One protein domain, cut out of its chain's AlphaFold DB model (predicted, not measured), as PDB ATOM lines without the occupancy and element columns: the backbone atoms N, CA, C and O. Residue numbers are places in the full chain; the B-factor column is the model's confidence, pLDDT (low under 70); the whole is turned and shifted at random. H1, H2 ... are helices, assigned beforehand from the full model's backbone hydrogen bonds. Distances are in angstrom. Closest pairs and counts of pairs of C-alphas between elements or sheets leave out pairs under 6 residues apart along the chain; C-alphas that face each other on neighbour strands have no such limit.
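What this domain is: This is residues 152 to 259 of the 581 residues of the protein "Hypothetical protein" of Symbiodinium sp. CCMP2592 (UniProt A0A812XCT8). Three crossed helices, H1, H2 and H3, make a small head, and a long helical hairpin, H4 and H5, stands apart from it, joined by residues 203 to 208. The printed part has 108 residues with five named helices, H1 to H5 in chain order, and no named strand: all helix. It is loose, with radius of gyration of the C-alphas 18.0 A and spans 48 by 36 by 20 A.

How they stand to each other: H1, residues 152 to 167, only just touches H2, residues 171 to 182, with 3 pairs of C-alphas within 8 A, the closest Met 165 and Phe 174, 6.3 A. H3, residues 186 to 202, has a kink of 59 degrees near residue 196. Its residues 186 to 190 alone touch H2, about perpendicular at 88 degrees, closest C-alphas Ser 179 and Lys 186, 5.1 A. Its residues 192 to 199 alone touch H1, closest C-alphas Leu 158 and Arg 196, 6.6 A. H4, residues 209 to 233, and H5, residues 237 to 258, form a hairpin at a shallow tilt of 21 degrees, opposite ways, closest C-alphas Lys 231 and Arg 240, 5.4 A. Both are apart from H1, H2 and H3. Every O i to N i+4 pair is within hydrogen-bond range in H2, H4 and H5, 10 of 12 in H1 and 7 of 13 in H3.

Where its parts are: H1 begins at C-alpha 152 (88.067, 0.359, 305.541), and H5 ends at C-alpha 258 (73.440, 17.795, 277.017). From first to last C-alpha H4 measures 36.8 A and H5 31.6 A.

The domain as a whole: The C-alphas farthest apart, Ala 152 and Ser 237, are 51.0 A apart. The printed part has no cut and no long link. pLDDT is under 70 at residues 152 to 153, 155 and 194 to 205.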
ATOM      1  N   ALA A 152      87.994  -0.761 304.597       58.75
ATOM      2  CA  ALA A 152      88.067   0.359 305.541       58.75
ATOM      3  C   ALA A 152      89.491   0.943 305.684       58.75
ATOM      4  O   ALA A 152      89.654   2.144 305.905       58.75
ATOM      5  N   VAL A 153      90.531   0.119 305.513       69.50
ATOM      6  CA  VAL A 153      91.931   0.572 305.508       69.50
ATOM      7  C   VAL A 153      92.277   1.205 304.157       69.50
ATOM      8  O   VAL A 153      92.874   2.279 304.150       69.50
ATOM      9  N   GLN A 154      91.812   0.641 303.031       75.81
ATOM     10  CA  GLN A 154      91.937   1.282 301.709       75.81
ATOM     11  C   GLN A 154      91.293   2.683 301.701       75.81
ATOM     12  O   GLN A 154      91.879   3.616 301.162       75.81
ATOM     13  N   ALA A 155      90.136   2.858 302.350       68.06
ATOM     14  CA  ALA A 155      89.454   4.149 302.472       68.06
ATOM     15  C   ALA A 155      90.221   5.163 303.347       68.06
ATOM     16  O   ALA A 155      90.322   6.335 302.984       68.06
ATOM     17  N   ARG A 156      90.817   4.731 304.472       75.50
ATOM     18  CA  ARG A 156      91.699   5.593 305.290       75.50
ATOM     19  C   ARG A 156      92.945   6.024 304.512       75.50
ATOM     20  O   ARG A 156      93.274   7.208 304.512       75.50
ATOM     21  N   VAL A 157      93.580   5.085 303.806       80.31
ATOM     22  CA  VAL A 157      94.718   5.357 302.914       80.31
ATOM     23  C   VAL A 157      94.321   6.341 301.812       80.31
ATOM     24  O   VAL A 157      95.025   7.324 301.612       80.31
ATOM     25  N   LEU A 158      93.170   6.159 301.155       79.38
ATOM     26  CA  LEU A 158      92.653   7.097 300.148       79.38
ATOM     27  C   LEU A 158      92.419   8.507 300.707       79.38
ATOM     28  O   LEU A 158      92.798   9.482 300.056       79.38
ATOM     29  N   LYS A 159      91.858   8.634 301.918       79.94
ATOM     30  CA  LYS A 159      91.670   9.939 302.571       79.94
ATOM     31  C   LYS A 159      93.010  10.633 302.835       79.94
ATOM     32  O   LYS A 159      93.155  11.799 302.481       79.94
ATOM     33  N   GLN A 160      93.997   9.919 303.378       85.69
ATOM     34  CA  GLN A 160      95.350  10.450 303.580       85.69
ATOM     35  C   GLN A 160      96.004  10.856 302.248       85.69
ATOM     36  O   GLN A 160      96.520  11.961 302.111       85.69
ATOM     37  N   MET A 161      95.915   9.989 301.238       84.44
ATOM     38  CA  MET A 161      96.406  10.247 299.885       84.44
ATOM     39  C   MET A 161      95.778  11.509 299.267       84.44
ATOM     40  O   MET A 161      96.482  12.276 298.614       84.44
ATOM     41  N   LYS A 162      94.489  11.780 299.506       83.06
ATOM     42  CA  LYS A 162      93.833  13.026 299.070       83.06
ATOM     43  C   LYS A 162      94.384  14.274 299.756       83.06
ATOM     44  O   LYS A 162      94.535  15.285 299.080       83.06
ATOM     45  N   THR A 163      94.666  14.215 301.057       87.50
ATOM     46  CA  THR A 163      95.236  15.345 301.809       87.50
ATOM     47  C   THR A 163      96.675  15.642 301.389       87.50
ATOM     48  O   THR A 163      97.055  16.803 301.314       87.50
ATOM     49  N   GLU A 164      97.472  14.612 301.091       89.50
ATOM     50  CA  GLU A 164      98.896  14.781 300.773       89.50
ATOM     51  C   GLU A 164      99.174  15.091 299.292       89.50
ATOM     52  O   GLU A 164     100.167  15.749 298.994       89.50
ATOM     53  N   MET A 165      98.310  14.672 298.355       86.19
ATOM     54  CA  MET A 165      98.532  14.852 296.908       86.19
ATOM     55  C   MET A 165      98.823  16.302 296.453       86.19
ATOM     56  O   MET A 165      99.735  16.454 295.640       86.19
ATOM     57  N   PRO A 166      98.161  17.364 296.967       89.38
ATOM     58  CA  PRO A 166      98.465  18.749 296.582       89.38
ATOM     59  C   PRO A 166      99.910  19.196 296.860       89.38
ATOM     60  O   PRO A 166     100.370  20.155 296.250       89.38
ATOM     61  N   GLY A 167     100.639  18.503 297.743       88.25
ATOM     62  CA  GLY A 167     102.055  18.763 298.021       88.25
ATOM     63  C   GLY A 167     103.033  18.210 296.972       88.25
ATOM     64  O   GLY A 167     104.241  18.315 297.168       88.25
ATOM     65  N   PHE A 168     102.550  17.599 295.882       90.19
ATOM     66  CA  PHE A 168     103.386  16.967 294.859       90.19
ATOM     67  C   PHE A 168     103.075  17.499 293.458       90.19
ATOM     68  O   PHE A 168     101.942  17.448 292.989       90.19
ATOM     69  N   SER A 169     104.118  17.897 292.728       82.44
ATOM     70  CA  SER A 169     104.036  18.351 291.329       82.44
ATOM     71  C   SER A 169     103.715  17.240 290.314       82.44
ATOM     72  O   SER A 169     103.495  17.520 289.138       82.44
ATOM     73  N   SER A 170     103.723  15.972 290.737       89.38
ATOM     74  CA  SER A 170     103.673  14.802 289.855       89.38
ATOM     75  C   SER A 170     103.058  13.591 290.560       89.38
ATOM     76  O   SER A 170     103.521  13.163 291.622       89.38
ATOM     77  N   GLU A 171     102.069  12.950 289.924       79.56
ATOM     78  CA  GLU A 171     101.506  11.678 290.403       79.56
ATOM     79  C   GLU A 171     102.546  10.545 290.461       79.56
ATOM     80  O   GLU A 171     102.368   9.562 291.185       79.56
ATOM     81  N   GLN A 172     103.642  10.641 289.698       84.12
ATOM     82  CA  GLN A 172     104.703   9.632 289.718       84.12
ATOM     83  C   GLN A 172     105.497   9.675 291.023       84.12
ATOM     84  O   GLN A 172     105.922   8.618 291.504       84.12
ATOM     85  N   ASP A 173     105.666  10.867 291.585       87.00
ATOM     86  CA  ASP A 173     106.479  11.134 292.768       87.00
ATOM     87  C   ASP A 173     105.628  11.070 294.031       87.00
ATOM     88  O   ASP A 173     106.025  10.416 294.993       87.00
ATOM     89  N   PHE A 174     104.385  11.548 293.961       91.56
ATOM     90  CA  PHE A 174     103.342  11.235 294.936       91.56
ATOM     91  C   PHE A 174     103.193   9.718 295.151       91.56
ATOM     92  O   PHE A 174     103.323   9.225 296.271       91.56
ATOM     93  N   ALA A 175     103.016   8.934 294.078       85.75
ATOM     94  CA  ALA A 175     102.904   7.478 294.192       85.75
ATOM     95  C   ALA A 175     104.213   6.795 294.637       85.75
ATOM     96  O   ALA A 175     104.168   5.663 295.114       85.75
ATOM     97  N   LYS A 176     105.379   7.444 294.479       90.88
ATOM     98  CA  LYS A 176     106.666   6.967 295.019       90.88
ATOM     99  C   LYS A 176     106.728   7.212 296.530       90.88
ATOM    100  O   LYS A 176     106.971   6.269 297.274       90.88
ATOM    101  N   SER A 177     106.415   8.432 296.960       92.56
ATOM    102  CA  SER A 177     106.374   8.832 298.366       92.56
ATOM    103  C   SER A 177     105.366   7.995 299.156       92.56
ATOM    104  O   SER A 177     105.747   7.340 300.119       92.56
ATOM    105  N   MET A 178     104.119   7.872 298.689       89.00
ATOM    106  CA  MET A 178     103.102   7.051 299.366       89.00
ATOM    107  C   MET A 178     103.424   5.546 299.345       89.00
ATOM    108  O   MET A 178     103.056   4.833 300.274       89.00
ATOM    109  N   SER A 179     104.154   5.052 298.337       91.56
ATOM    110  CA  SER A 179     104.686   3.678 298.318       91.56
ATOM    111  C   SER A 179     105.721   3.456 299.425       91.56
ATOM    112  O   SER A 179     105.613   2.486 300.172       91.56
ATOM    113  N   GLN A 180     106.659   4.392 299.595       89.56
ATOM    114  CA  GLN A 180     107.662   4.349 300.663       89.56
ATOM    115  C   GLN A 180     107.024   4.539 302.053       89.56
ATOM    116  O   GLN A 180     107.281   3.748 302.956       89.56
ATOM    117  N   LYS A 181     106.137   5.531 302.205       90.38
ATOM    118  CA  LYS A 181     105.474   5.914 303.466       90.38
ATOM    119  C   LYS A 181     104.547   4.834 304.030       90.38
ATOM    120  O   LYS A 181     104.412   4.727 305.243       90.38
ATOM    121  N   LEU A 182     103.903   4.048 303.164       85.44
ATOM    122  CA  LEU A 182     102.956   2.997 303.559       85.44
ATOM    123  C   LEU A 182     103.550   1.577 303.504       85.44
ATOM    124  O   LEU A 182     102.856   0.623 303.847       85.44
ATOM    125  N   GLY A 183     104.792   1.407 303.032       86.94
ATOM    126  CA  GLY A 183     105.394   0.083 302.809       86.94
ATOM    127  C   GLY A 183     104.699  -0.744 301.714       86.94
ATOM    128  O   GLY A 183     104.738  -1.974 301.742       86.94
ATOM    129  N   LEU A 184     104.030  -0.085 300.763       86.00
ATOM    130  CA  LEU A 184     103.213  -0.713 299.718       86.00
ATOM    131  C   LEU A 184     103.912  -0.654 298.358       86.00
ATOM    132  O   LEU A 184     104.568   0.331 298.032       86.00
ATOM    133  N   ASP A 185     103.704  -1.662 297.508       86.12
ATOM    134  CA  ASP A 185     104.199  -1.634 296.125       86.12
ATOM    135  C   ASP A 185     103.640  -0.433 295.333       86.12
ATOM    136  O   ASP A 185     102.448  -0.120 295.392       86.12
ATOM    137  N   LYS A 186     104.488   0.212 294.523       83.88
ATOM    138  CA  LYS A 186     104.129   1.408 293.746       83.88
ATOM    139  C   LYS A 186     103.010   1.150 292.727       83.88
ATOM    140  O   LYS A 186     102.228   2.063 292.452       83.88
ATOM    141  N   LYS A 187     102.882  -0.066 292.176       82.38
ATOM    142  CA  LYS A 187     101.757  -0.416 291.285       82.38
ATOM    143  C   LYS A 187     100.474  -0.628 292.089       82.38
ATOM    144  O   LYS A 187      99.421  -0.182 291.639       82.38
ATOM    145  N   TYR A 188     100.552  -1.226 293.280       81.50
ATOM    146  CA  TYR A 188      99.416  -1.312 294.205       81.50
ATOM    147  C   TYR A 188      98.929   0.080 294.635       81.50
ATOM    148  O   TYR A 188      97.740   0.355 294.513       81.50
ATOM    149  N   VAL A 189      99.831   0.991 295.022       80.69
ATOM    150  CA  VAL A 189      99.488   2.384 295.372       80.69
ATOM    151  C   VAL A 189      98.853   3.125 294.195       80.69
ATOM    152  O   VAL A 189      97.803   3.735 294.375       80.69
ATOM    153  N   LYS A 190      99.397   3.019 292.971       79.88
ATOM    154  CA  LYS A 190      98.745   3.592 291.775       79.88
ATOM    155  C   LYS A 190      97.362   2.981 291.506       79.88
ATOM    156  O   LYS A 190      96.430   3.717 291.200       79.88
ATOM    157  N   LYS A 191      97.196   1.660 291.649       77.81
ATOM    158  CA  LYS A 191      95.904   0.969 291.464       77.81
ATOM    159  C   LYS A 191      94.879   1.363 292.535       77.81
ATOM    160  O   LYS A 191      93.694   1.462 292.234       77.81
ATOM    161  N   LEU A 192      95.326   1.592 293.767       74.50
ATOM    162  CA  LEU A 192      94.499   2.041 294.884       74.50
ATOM    163  C   LEU A 192      94.105   3.516 294.706       74.50
ATOM    164  O   LEU A 192      92.930   3.834 294.835       74.50
ATOM    165  N   TRP A 193      95.023   4.386 294.272       76.62
ATOM    166  CA  TRP A 193      94.714   5.774 293.898       76.62
ATOM    167  C   TRP A 193      93.724   5.868 292.733       76.62
ATOM    168  O   TRP A 193      92.743   6.597 292.825       76.62
ATOM    169  N   ALA A 194      93.896   5.063 291.681       67.44
ATOM    170  CA  ALA A 194      92.935   4.979 290.577       67.44
ATOM    171  C   ALA A 194      91.547   4.471 291.025       67.44
ATOM    172  O   ALA A 194      90.538   4.770 290.391       67.44
ATOM    173  N   ARG A 195      91.460   3.747 292.153       65.31
ATOM    174  CA  ARG A 195      90.185   3.349 292.772       65.31
ATOM    175  C   ARG A 195      89.504   4.473 293.571       65.31
ATOM    176  O   ARG A 195      88.404   4.230 294.055       65.31
ATOM    177  N   ARG A 196      90.072   5.683 293.664       58.94
ATOM    178  CA  ARG A 196      89.484   6.874 294.321       58.94
ATOM    179  C   ARG A 196      88.036   7.163 293.917       58.94
ATOM    180  O   ARG A 196      87.227   7.509 294.770       58.94
ATOM    181  N   GLU A 197      87.681   7.009 292.642       51.19
ATOM    182  CA  GLU A 197      86.297   7.234 292.179       51.19
ATOM    183  C   GLU A 197      85.317   6.140 292.646       51.19
ATOM    184  O   GLU A 197      84.103   6.346 292.643       51.19
ATOM    185  N   ASN A 198      85.826   5.003 293.131       55.22
ATOM    186  CA  ASN A 198      85.023   3.973 293.784       55.22
ATOM    187  C   ASN A 198      84.754   4.271 295.268       55.22
ATOM    188  O   ASN A 198      84.078   3.463 295.891       55.22
ATOM    189  N   GLU A 199      85.208   5.389 295.852       54.34
ATOM    190  CA  GLU A 199      84.819   5.757 297.226       54.34
ATOM    191  C   GLU A 199      83.295   5.784 297.384       54.34
ATOM    192  O   GLU A 199      82.762   5.135 298.278       54.34
ATOM    193  N   SER A 200      82.572   6.404 296.447       50.97
ATOM    194  CA  SER A 200      81.103   6.410 296.446       50.97
ATOM    195  C   SER A 200      80.497   4.998 296.404       50.97
ATOM    196  O   SER A 200      79.450   4.766 296.999       50.97
ATOM    197  N   ARG A 201      81.158   4.034 295.744       52.53
ATOM    198  CA  ARG A 201      80.747   2.617 295.728       52.53
ATOM    199  C   ARG A 201      81.097   1.905 297.038       52.53
ATOM    200  O   ARG A 201      80.319   1.077 297.497       52.53
ATOM    201  N   ALA A 202      82.236   2.239 297.645       50.00
ATOM    202  CA  ALA A 202      82.680   1.715 298.936       50.00
ATOM    203  C   ALA A 202      81.808   2.215 300.102       50.00
ATOM    204  O   ALA A 202      81.603   1.481 301.059       50.00
ATOM    205  N   TYR A 203      81.217   3.410 299.980       52.78
ATOM    206  CA  TYR A 203      80.131   3.904 300.840       52.78
ATOM    207  C   TYR A 203      78.739   3.353 300.450       52.78
ATOM    208  O   TYR A 203      77.710   3.844 300.911       52.78
ATOM    209  N   GLY A 204      78.683   2.333 299.585       56.75
ATOM    210  CA  GLY A 204      77.463   1.610 299.217       56.75
ATOM    211  C   GLY A 204      76.548   2.305 298.202       56.75
ATOM    212  O   GLY A 204      75.501   1.750 297.862       56.75
ATOM    213  N   HIS A 205      76.889   3.486 297.679       63.59
ATOM    214  CA  HIS A 205      75.988   4.223 296.788       63.59
ATOM    215  C   HIS A 205      75.801   3.534 295.424       63.59
ATOM    216  O   HIS A 205      76.736   2.998 294.823       63.59
ATOM    217  N   SER A 206      74.575   3.588 294.902       71.94
ATOM    218  CA  SER A 206      74.209   3.074 293.578       71.94
ATOM    219  C   SER A 206      74.742   3.965 292.453       71.94
ATOM    220  O   SER A 206      74.340   5.125 292.308       71.94
ATOM    221  N   VAL A 207      75.617   3.425 291.601       79.31
ATOM    222  CA  VAL A 207      76.152   4.152 290.438       79.31
ATOM    223  C   VAL A 207      75.305   3.851 289.206       79.31
ATOM    224  O   VAL A 207      75.203   2.710 288.769       79.31
ATOM    225  N   LYS A 208      74.692   4.888 288.632       83.88
ATOM    226  CA  LYS A 208      73.753   4.793 287.508       83.88
ATOM    227  C   LYS A 208      74.380   5.314 286.218       83.88
ATOM    228  O   LYS A 208      75.276   6.155 286.259       83.88
ATOM    229  N   LYS A 209      73.828   4.907 285.069       84.12
ATOM    230  CA  LYS A 209      74.179   5.405 283.721       84.12
ATOM    231  C   LYS A 209      74.403   6.918 283.651       84.12
ATOM    232  O   LYS A 209      75.420   7.367 283.135       84.12
ATOM    233  N   ARG A 210      73.477   7.695 284.219       80.88
ATOM    234  CA  ARG A 210      73.549   9.162 284.243       80.88
ATOM    235  C   ARG A 210      74.776   9.695 285.001       80.88
ATOM    236  O   ARG A 210      75.376  10.655 284.544       80.88
ATOM    237  N   HIS A 211      75.212   9.031 286.079       83.19
ATOM    238  CA  HIS A 211      76.368   9.465 286.877       83.19
ATOM    239  C   HIS A 211      77.682   9.348 286.079       83.19
ATOM    240  O   HIS A 211      78.547  10.205 286.215       83.19
ATOM    241  N   LEU A 212      77.809   8.343 285.201       84.19
ATOM    242  CA  LEU A 212      78.963   8.204 284.300       84.19
ATOM    243  C   LEU A 212      79.024   9.339 283.263       84.19
ATOM    244  O   LEU A 212      80.098   9.881 283.010       84.19
ATOM    245  N   LEU A 213      77.875   9.732 282.699       84.50
ATOM    246  CA  LEU A 213      77.802  10.863 281.770       84.50
ATOM    247  C   LEU A 213      78.149  12.186 282.474       84.50
ATOM    248  O   LEU A 213      78.976  12.935 281.962       84.50
ATOM    249  N   SER A 214      77.593  12.428 283.668       82.75
ATOM    250  CA  SER A 214      77.896  13.615 284.479       82.75
ATOM    251  C   SER A 214      79.368  13.690 284.894       82.75
ATOM    252  O   SER A 214      79.967  14.760 284.815       82.75
ATOM    253  N   GLN A 215      79.982  12.565 285.282       84.44
ATOM    254  CA  GLN A 215      81.405  12.527 285.630       84.44
ATOM    255  C   GLN A 215      82.286  12.832 284.413       84.44
ATOM    256  O   GLN A 215      83.218  13.625 284.514       84.44
ATOM    257  N   TRP A 216      81.968  12.277 283.237       88.81
ATOM    258  CA  TRP A 216      82.695  12.613 282.012       88.81
ATOM    259  C   TRP A 216      82.505  14.087 281.602       88.81
ATOM    260  O   TRP A 216      83.484  14.728 281.228       88.81
ATOM    261  N   GLN A 217      81.302  14.659 281.742       87.12
ATOM    262  CA  GLN A 217      81.063  16.094 281.513       87.12
ATOM    263  C   GLN A 217      81.904  16.972 282.459       87.12
ATOM    264  O   GLN A 217      82.497  17.953 282.011       87.12
ATOM    265  N   LEU A 218      82.010  16.596 283.739       85.69
ATOM    266  CA  LEU A 218      82.825  17.286 284.748       85.69
ATOM    267  C   LEU A 218      84.338  17.171 284.489       85.69
ATOM    268  O   LEU A 218      85.093  18.090 284.807       85.69
ATOM    269  N   LEU A 219      84.803  16.047 283.941       86.44
ATOM    270  CA  LEU A 219      86.203  15.871 283.551       86.44
ATOM    271  C   LEU A 219      86.526  16.661 282.274       86.44
ATOM    272  O   LEU A 219      87.552  17.337 282.223       86.44
ATOM    273  N   LEU A 220      85.627  16.653 281.284       90.12
ATOM    274  CA  LEU A 220      85.774  17.425 280.048       90.12
ATOM    275  C   LEU A 220      85.766  18.939 280.303       90.12
ATOM    276  O   LEU A 220      86.607  19.642 279.749       90.12
ATOM    277  N   SER A 221      84.874  19.454 281.157       89.56
ATOM    278  CA  SER A 221      84.838  20.890 281.476       89.56
ATOM    279  C   SER A 221      86.105  21.359 282.200       89.56
ATOM    280  O   SER A 221      86.616  22.439 281.905       89.56
ATOM    281  N   LYS A 222      86.675  20.523 283.080       89.75
ATOM    282  CA  LYS A 222      87.976  20.778 283.718       89.75
ATOM    283  C   LYS A 222      89.126  20.787 282.713       89.75
ATOM    284  O   LYS A 222      89.989  21.655 282.806       89.75
ATOM    285  N   GLU A 223      89.141  19.868 281.750       93.06
ATOM    286  CA  GLU A 223      90.188  19.842 280.722       93.06
ATOM    287  C   GLU A 223      90.071  21.031 279.758       93.06
ATOM    288  O   GLU A 223      91.072  21.669 279.443       93.06
ATOM    289  N   LEU A 224      88.848  21.411 279.372       93.69
ATOM    290  CA  LEU A 224      88.579  22.632 278.606       93.69
ATOM    291  C   LEU A 224      89.070  23.892 279.330       93.69
ATOM    292  O   LEU A 224      89.635  24.775 278.688       93.69
ATOM    293  N   LEU A 225      88.912  23.972 280.654       94.25
ATOM    294  CA  LEU A 225      89.414  25.096 281.447       94.25
ATOM    295  C   LEU A 225      90.952  25.163 281.419       94.25
ATOM    296  O   LEU A 225      91.498  26.240 281.180       94.25
ATOM    297  N   LYS A 226      91.652  24.022 281.542       92.62
ATOM    298  CA  LYS A 226      93.118  23.961 281.363       92.62
ATOM    299  C   LYS A 226      93.552  24.379 279.958       92.62
ATOM    300  O   LYS A 226      94.522  25.120 279.819       92.62
ATOM    301  N   LEU A 227      92.857  23.907 278.917       93.19
ATOM    302  CA  LEU A 227      93.162  24.250 277.525       93.19
ATOM    303  C   LEU A 227      92.977  25.751 277.273       93.19
ATOM    304  O   LEU A 227      93.817  26.360 276.615       93.19
ATOM    305  N   LYS A 228      91.943  26.370 277.859       94.25
ATOM    306  CA  LYS A 228      91.735  27.826 277.814       94.25
ATOM    307  C   LYS A 228      92.860  28.590 278.521       94.25
ATOM    308  O   LYS A 228      93.410  29.506 277.916       94.25
ATOM    309  N   SER A 229      93.278  28.177 279.724       93.50
ATOM    310  CA  SER A 229      94.423  28.807 280.408       93.50
ATOM    311  C   SER A 229      95.757  28.596 279.674       93.50
ATOM    312  O   SER A 229      96.593  29.495 279.637       93.50
ATOM    313  N   ALA A 230      95.948  27.437 279.034       92.69
ATOM    314  CA  ALA A 230      97.118  27.166 278.201       92.69
ATOM    315  C   ALA A 230      97.119  28.024 276.923       92.69
ATOM    316  O   ALA A 230      98.169  28.518 276.522       92.69
ATOM    317  N   LYS A 231      95.947  28.266 276.315       93.88
ATOM    318  CA  LYS A 231      95.808  29.158 275.156       93.88
ATOM    319  C   LYS A 231      96.186  30.597 275.512       93.88
ATOM    320  O   LYS A 231      96.926  31.218 274.755       93.88
ATOM    321  N   SER A 232      95.711  31.118 276.648       92.12
ATOM    322  CA  SER A 232      96.066  32.472 277.100       92.12
ATOM    323  C   SER A 232      97.538  32.605 277.500       92.12
ATOM    324  O   SER A 232      98.111  33.674 277.320       92.12
ATOM    325  N   ALA A 233      98.158  31.533 278.009       92.62
ATOM    326  CA  ALA A 233      99.575  31.517 278.378       92.62
ATOM    327  C   ALA A 233     100.528  31.305 277.183       92.62
ATOM    328  O   ALA A 233     101.674  31.746 277.234       92.62
ATOM    329  N   SER A 234     100.087  30.639 276.108       90.50
ATOM    330  CA  SER A 234     100.904  30.469 274.902       90.50
ATOM    331  C   SER A 234     101.113  31.806 274.188       90.50
ATOM    332  O   SER A 234     100.156  32.552 273.972       90.50
ATOM    333  N   ALA A 235     102.347  32.087 273.767       89.56
ATOM    334  CA  ALA A 235     102.675  33.203 272.876       89.56
ATOM    335  C   ALA A 235     102.606  32.816 271.385       89.56
ATOM    336  O   ALA A 235     102.371  33.679 270.542       89.56
ATOM    337  N   ASP A 236     102.778  31.532 271.057       94.19
ATOM    338  CA  ASP A 236     102.805  31.037 269.679       94.19
ATOM    339  C   ASP A 236     101.400  30.990 269.054       94.19
ATOM    340  O   ASP A 236     100.460  30.421 269.616       94.19
ATOM    341  N   SER A 237     101.279  31.563 267.855       90.75
ATOM    342  CA  SER A 237     100.054  31.577 267.053       90.75
ATOM    343  C   SER A 237      99.643  30.177 266.577       90.75
ATOM    344  O   SER A 237      98.449  29.870 266.534       90.75
ATOM    345  N   PHE A 238     100.605  29.295 266.279       93.19
ATOM    346  CA  PHE A 238     100.312  27.942 265.800       93.19
ATOM    347  C   PHE A 238      99.724  27.065 266.915       93.19
ATOM    348  O   PHE A 238      98.622  26.529 266.767       93.19
ATOM    349  N   GLU A 239     100.378  26.984 268.079       90.31
ATOM    350  CA  GLU A 239      99.816  26.289 269.241       90.31
ATOM    351  C   GLU A 239      98.526  26.949 269.760       90.31
ATOM    352  O   GLU A 239      97.625  26.231 270.194       90.31
ATOM    353  N   ARG A 240      98.350  28.278 269.650       91.56
ATOM    354  CA  ARG A 240      97.048  28.926 269.926       91.56
ATOM    355  C   ARG A 240      95.935  28.373 269.032       91.56
ATOM    356  O   ARG A 240      94.908  27.958 269.564       91.56
ATOM    357  N   GLY A 241      96.145  28.302 267.715       93.44
ATOM    358  CA  GLY A 241      95.168  27.730 266.776       93.44
ATOM    359  C   GLY A 241      94.879  26.247 267.042       93.44
ATOM    360  O   GLY A 241      93.725  25.815 267.051       93.44
ATOM    361  N   ARG A 242      95.920  25.469 267.362       94.88
ATOM    362  CA  ARG A 242      95.814  24.051 267.746       94.88
ATOM    363  C   ARG A 242      95.032  23.843 269.051       94.88
ATOM    364  O   ARG A 242      94.323  22.844 269.196       94.88
ATOM    365  N   LEU A 243      95.166  24.757 270.013       93.56
ATOM    366  CA  LEU A 243      94.396  24.753 271.258       93.56
ATOM    367  C   LEU A 243      92.943  25.181 271.017       93.56
ATOM    368  O   LEU A 243      92.043  24.528 271.542       93.56
ATOM    369  N   ASP A 244      92.695  26.188 270.175       94.44
ATOM    370  CA  ASP A 244      91.340  26.605 269.782       94.44
ATOM    371  C   ASP A 244      90.544  25.484 269.111       94.44
ATOM    372  O   ASP A 244      89.379  25.272 269.458       94.44
ATOM    373  N   GLN A 245      91.168  24.711 268.216       95.50
ATOM    374  CA  GLN A 245      90.519  23.544 267.617       95.50
ATOM    375  C   GLN A 245      90.049  22.557 268.701       95.50
ATOM    376  O   GLN A 245      88.872  22.191 268.733       95.50
ATOM    377  N   LYS A 246      90.933  22.183 269.639       94.69
ATOM    378  CA  LYS A 246      90.606  21.264 270.748       94.69
ATOM    379  C   LYS A 246      89.515  21.816 271.670       94.69
ATOM    380  O   LYS A 246      88.666  21.054 272.131       94.69
ATOM    381  N   ILE A 247      89.530  23.123 271.941       95.44
ATOM    382  CA  ILE A 247      88.502  23.795 272.746       95.44
ATOM    383  C   ILE A 247      87.149  23.715 272.025       95.44
ATOM    384  O   ILE A 247      86.181  23.233 272.609       95.44
ATOM    385  N   SER A 248      87.097  24.077 270.739       95.62
ATOM    386  CA  SER A 248      85.876  24.012 269.925       95.62
ATOM    387  C   SER A 248      85.315  22.588 269.824       95.62
ATOM    388  O   SER A 248      84.107  22.381 269.953       95.62
ATOM    389  N   GLU A 249      86.174  21.586 269.626       94.19
ATOM    390  CA  GLU A 249      85.787  20.170 269.593       94.19
ATOM    391  C   GLU A 249      85.218  19.692 270.936       94.19
ATOM    392  O   GLU A 249      84.168  19.045 270.964       94.19
ATOM    393  N   GLY A 250      85.860  20.037 272.057       92.38
ATOM    394  CA  GLY A 250      85.372  19.680 273.390       92.38
ATOM    395  C   GLY A 250      84.070  20.394 273.770       92.38
ATOM    396  O   GLY A 250      83.181  19.778 274.355       92.38
ATOM    397  N   GLU A 251      83.885  21.657 273.384       93.31
ATOM    398  CA  GLU A 251      82.630  22.383 273.615       93.31
ATOM    399  C   GLU A 251      81.470  21.794 272.799       93.31
ATOM    400  O   GLU A 251      80.387  21.568 273.346       93.31
ATOM    401  N   LYS A 252      81.707  21.416 271.534       91.81
ATOM    402  CA  LYS A 252      80.742  20.659 270.710       91.81
ATOM    403  C   LYS A 252      80.391  19.304 271.339       91.81
ATOM    404  O   LYS A 252      79.222  18.906 271.340       91.81
ATOM    405  N   GLN A 253      81.364  18.597 271.920       88.62
ATOM    406  CA  GLN A 253      81.121  17.352 272.664       88.62
ATOM    407  C   GLN A 253      80.279  17.578 273.932       88.62
ATOM    408  O   GLN A 253      79.385  16.782 274.223       88.62
ATOM    409  N   LEU A 254      80.508  18.667 274.668       88.44
ATOM    410  CA  LEU A 254      79.756  18.983 275.885       88.44
ATOM    411  C   LEU A 254      78.305  19.390 275.563       88.44
ATOM    412  O   LEU A 254      77.373  18.863 276.175       88.44
ATOM    413  N   GLN A 255      78.095  20.233 274.546       87.19
ATOM    414  CA  GLN A 255      76.761  20.614 274.058       87.19
ATOM    415  C   GLN A 255      75.964  19.417 273.511       87.19
ATOM    416  O   GLN A 255      74.780  19.265 273.812       87.19
ATOM    417  N   SER A 256      76.594  18.538 272.723       85.06
ATOM    418  CA  SER A 256      75.921  17.347 272.174       85.06
ATOM    419  C   SER A 256      75.616  16.281 273.232       85.06
ATOM    420  O   SER A 256      74.657  15.525 273.074       85.06
ATOM    421  N   ALA A 257      76.353  16.249 274.344       79.75
ATOM    422  CA  ALA A 257      76.048  15.389 275.486       79.75
ATOM    423  C   ALA A 257      74.917  15.912 276.390       79.75
ATOM    424  O   ALA A 257      74.337  15.123 277.132       79.75
ATOM    425  N   ALA A 258      74.598  17.211 276.332       75.69
ATOM    426  CA  ALA A 258      73.440  17.795 277.017       75.69
ATOM    427  C   ALA A 258      72.106  17.539 276.279       75.69
ATOM    428  O   ALA A 258      71.039  17.644 276.878       75.69
ATOM    429  N   LYS A 259      72.165  17.187 274.987       79.88
ATOM    430  CA  LYS A 259      71.018  16.785 274.153       79.88
ATOM    431  C   LYS A 259      70.832  15.258 274.172       79.88
ATOM    432  O   LYS A 259      71.722  14.520 274.594       79.88
TER     433      LYS A 259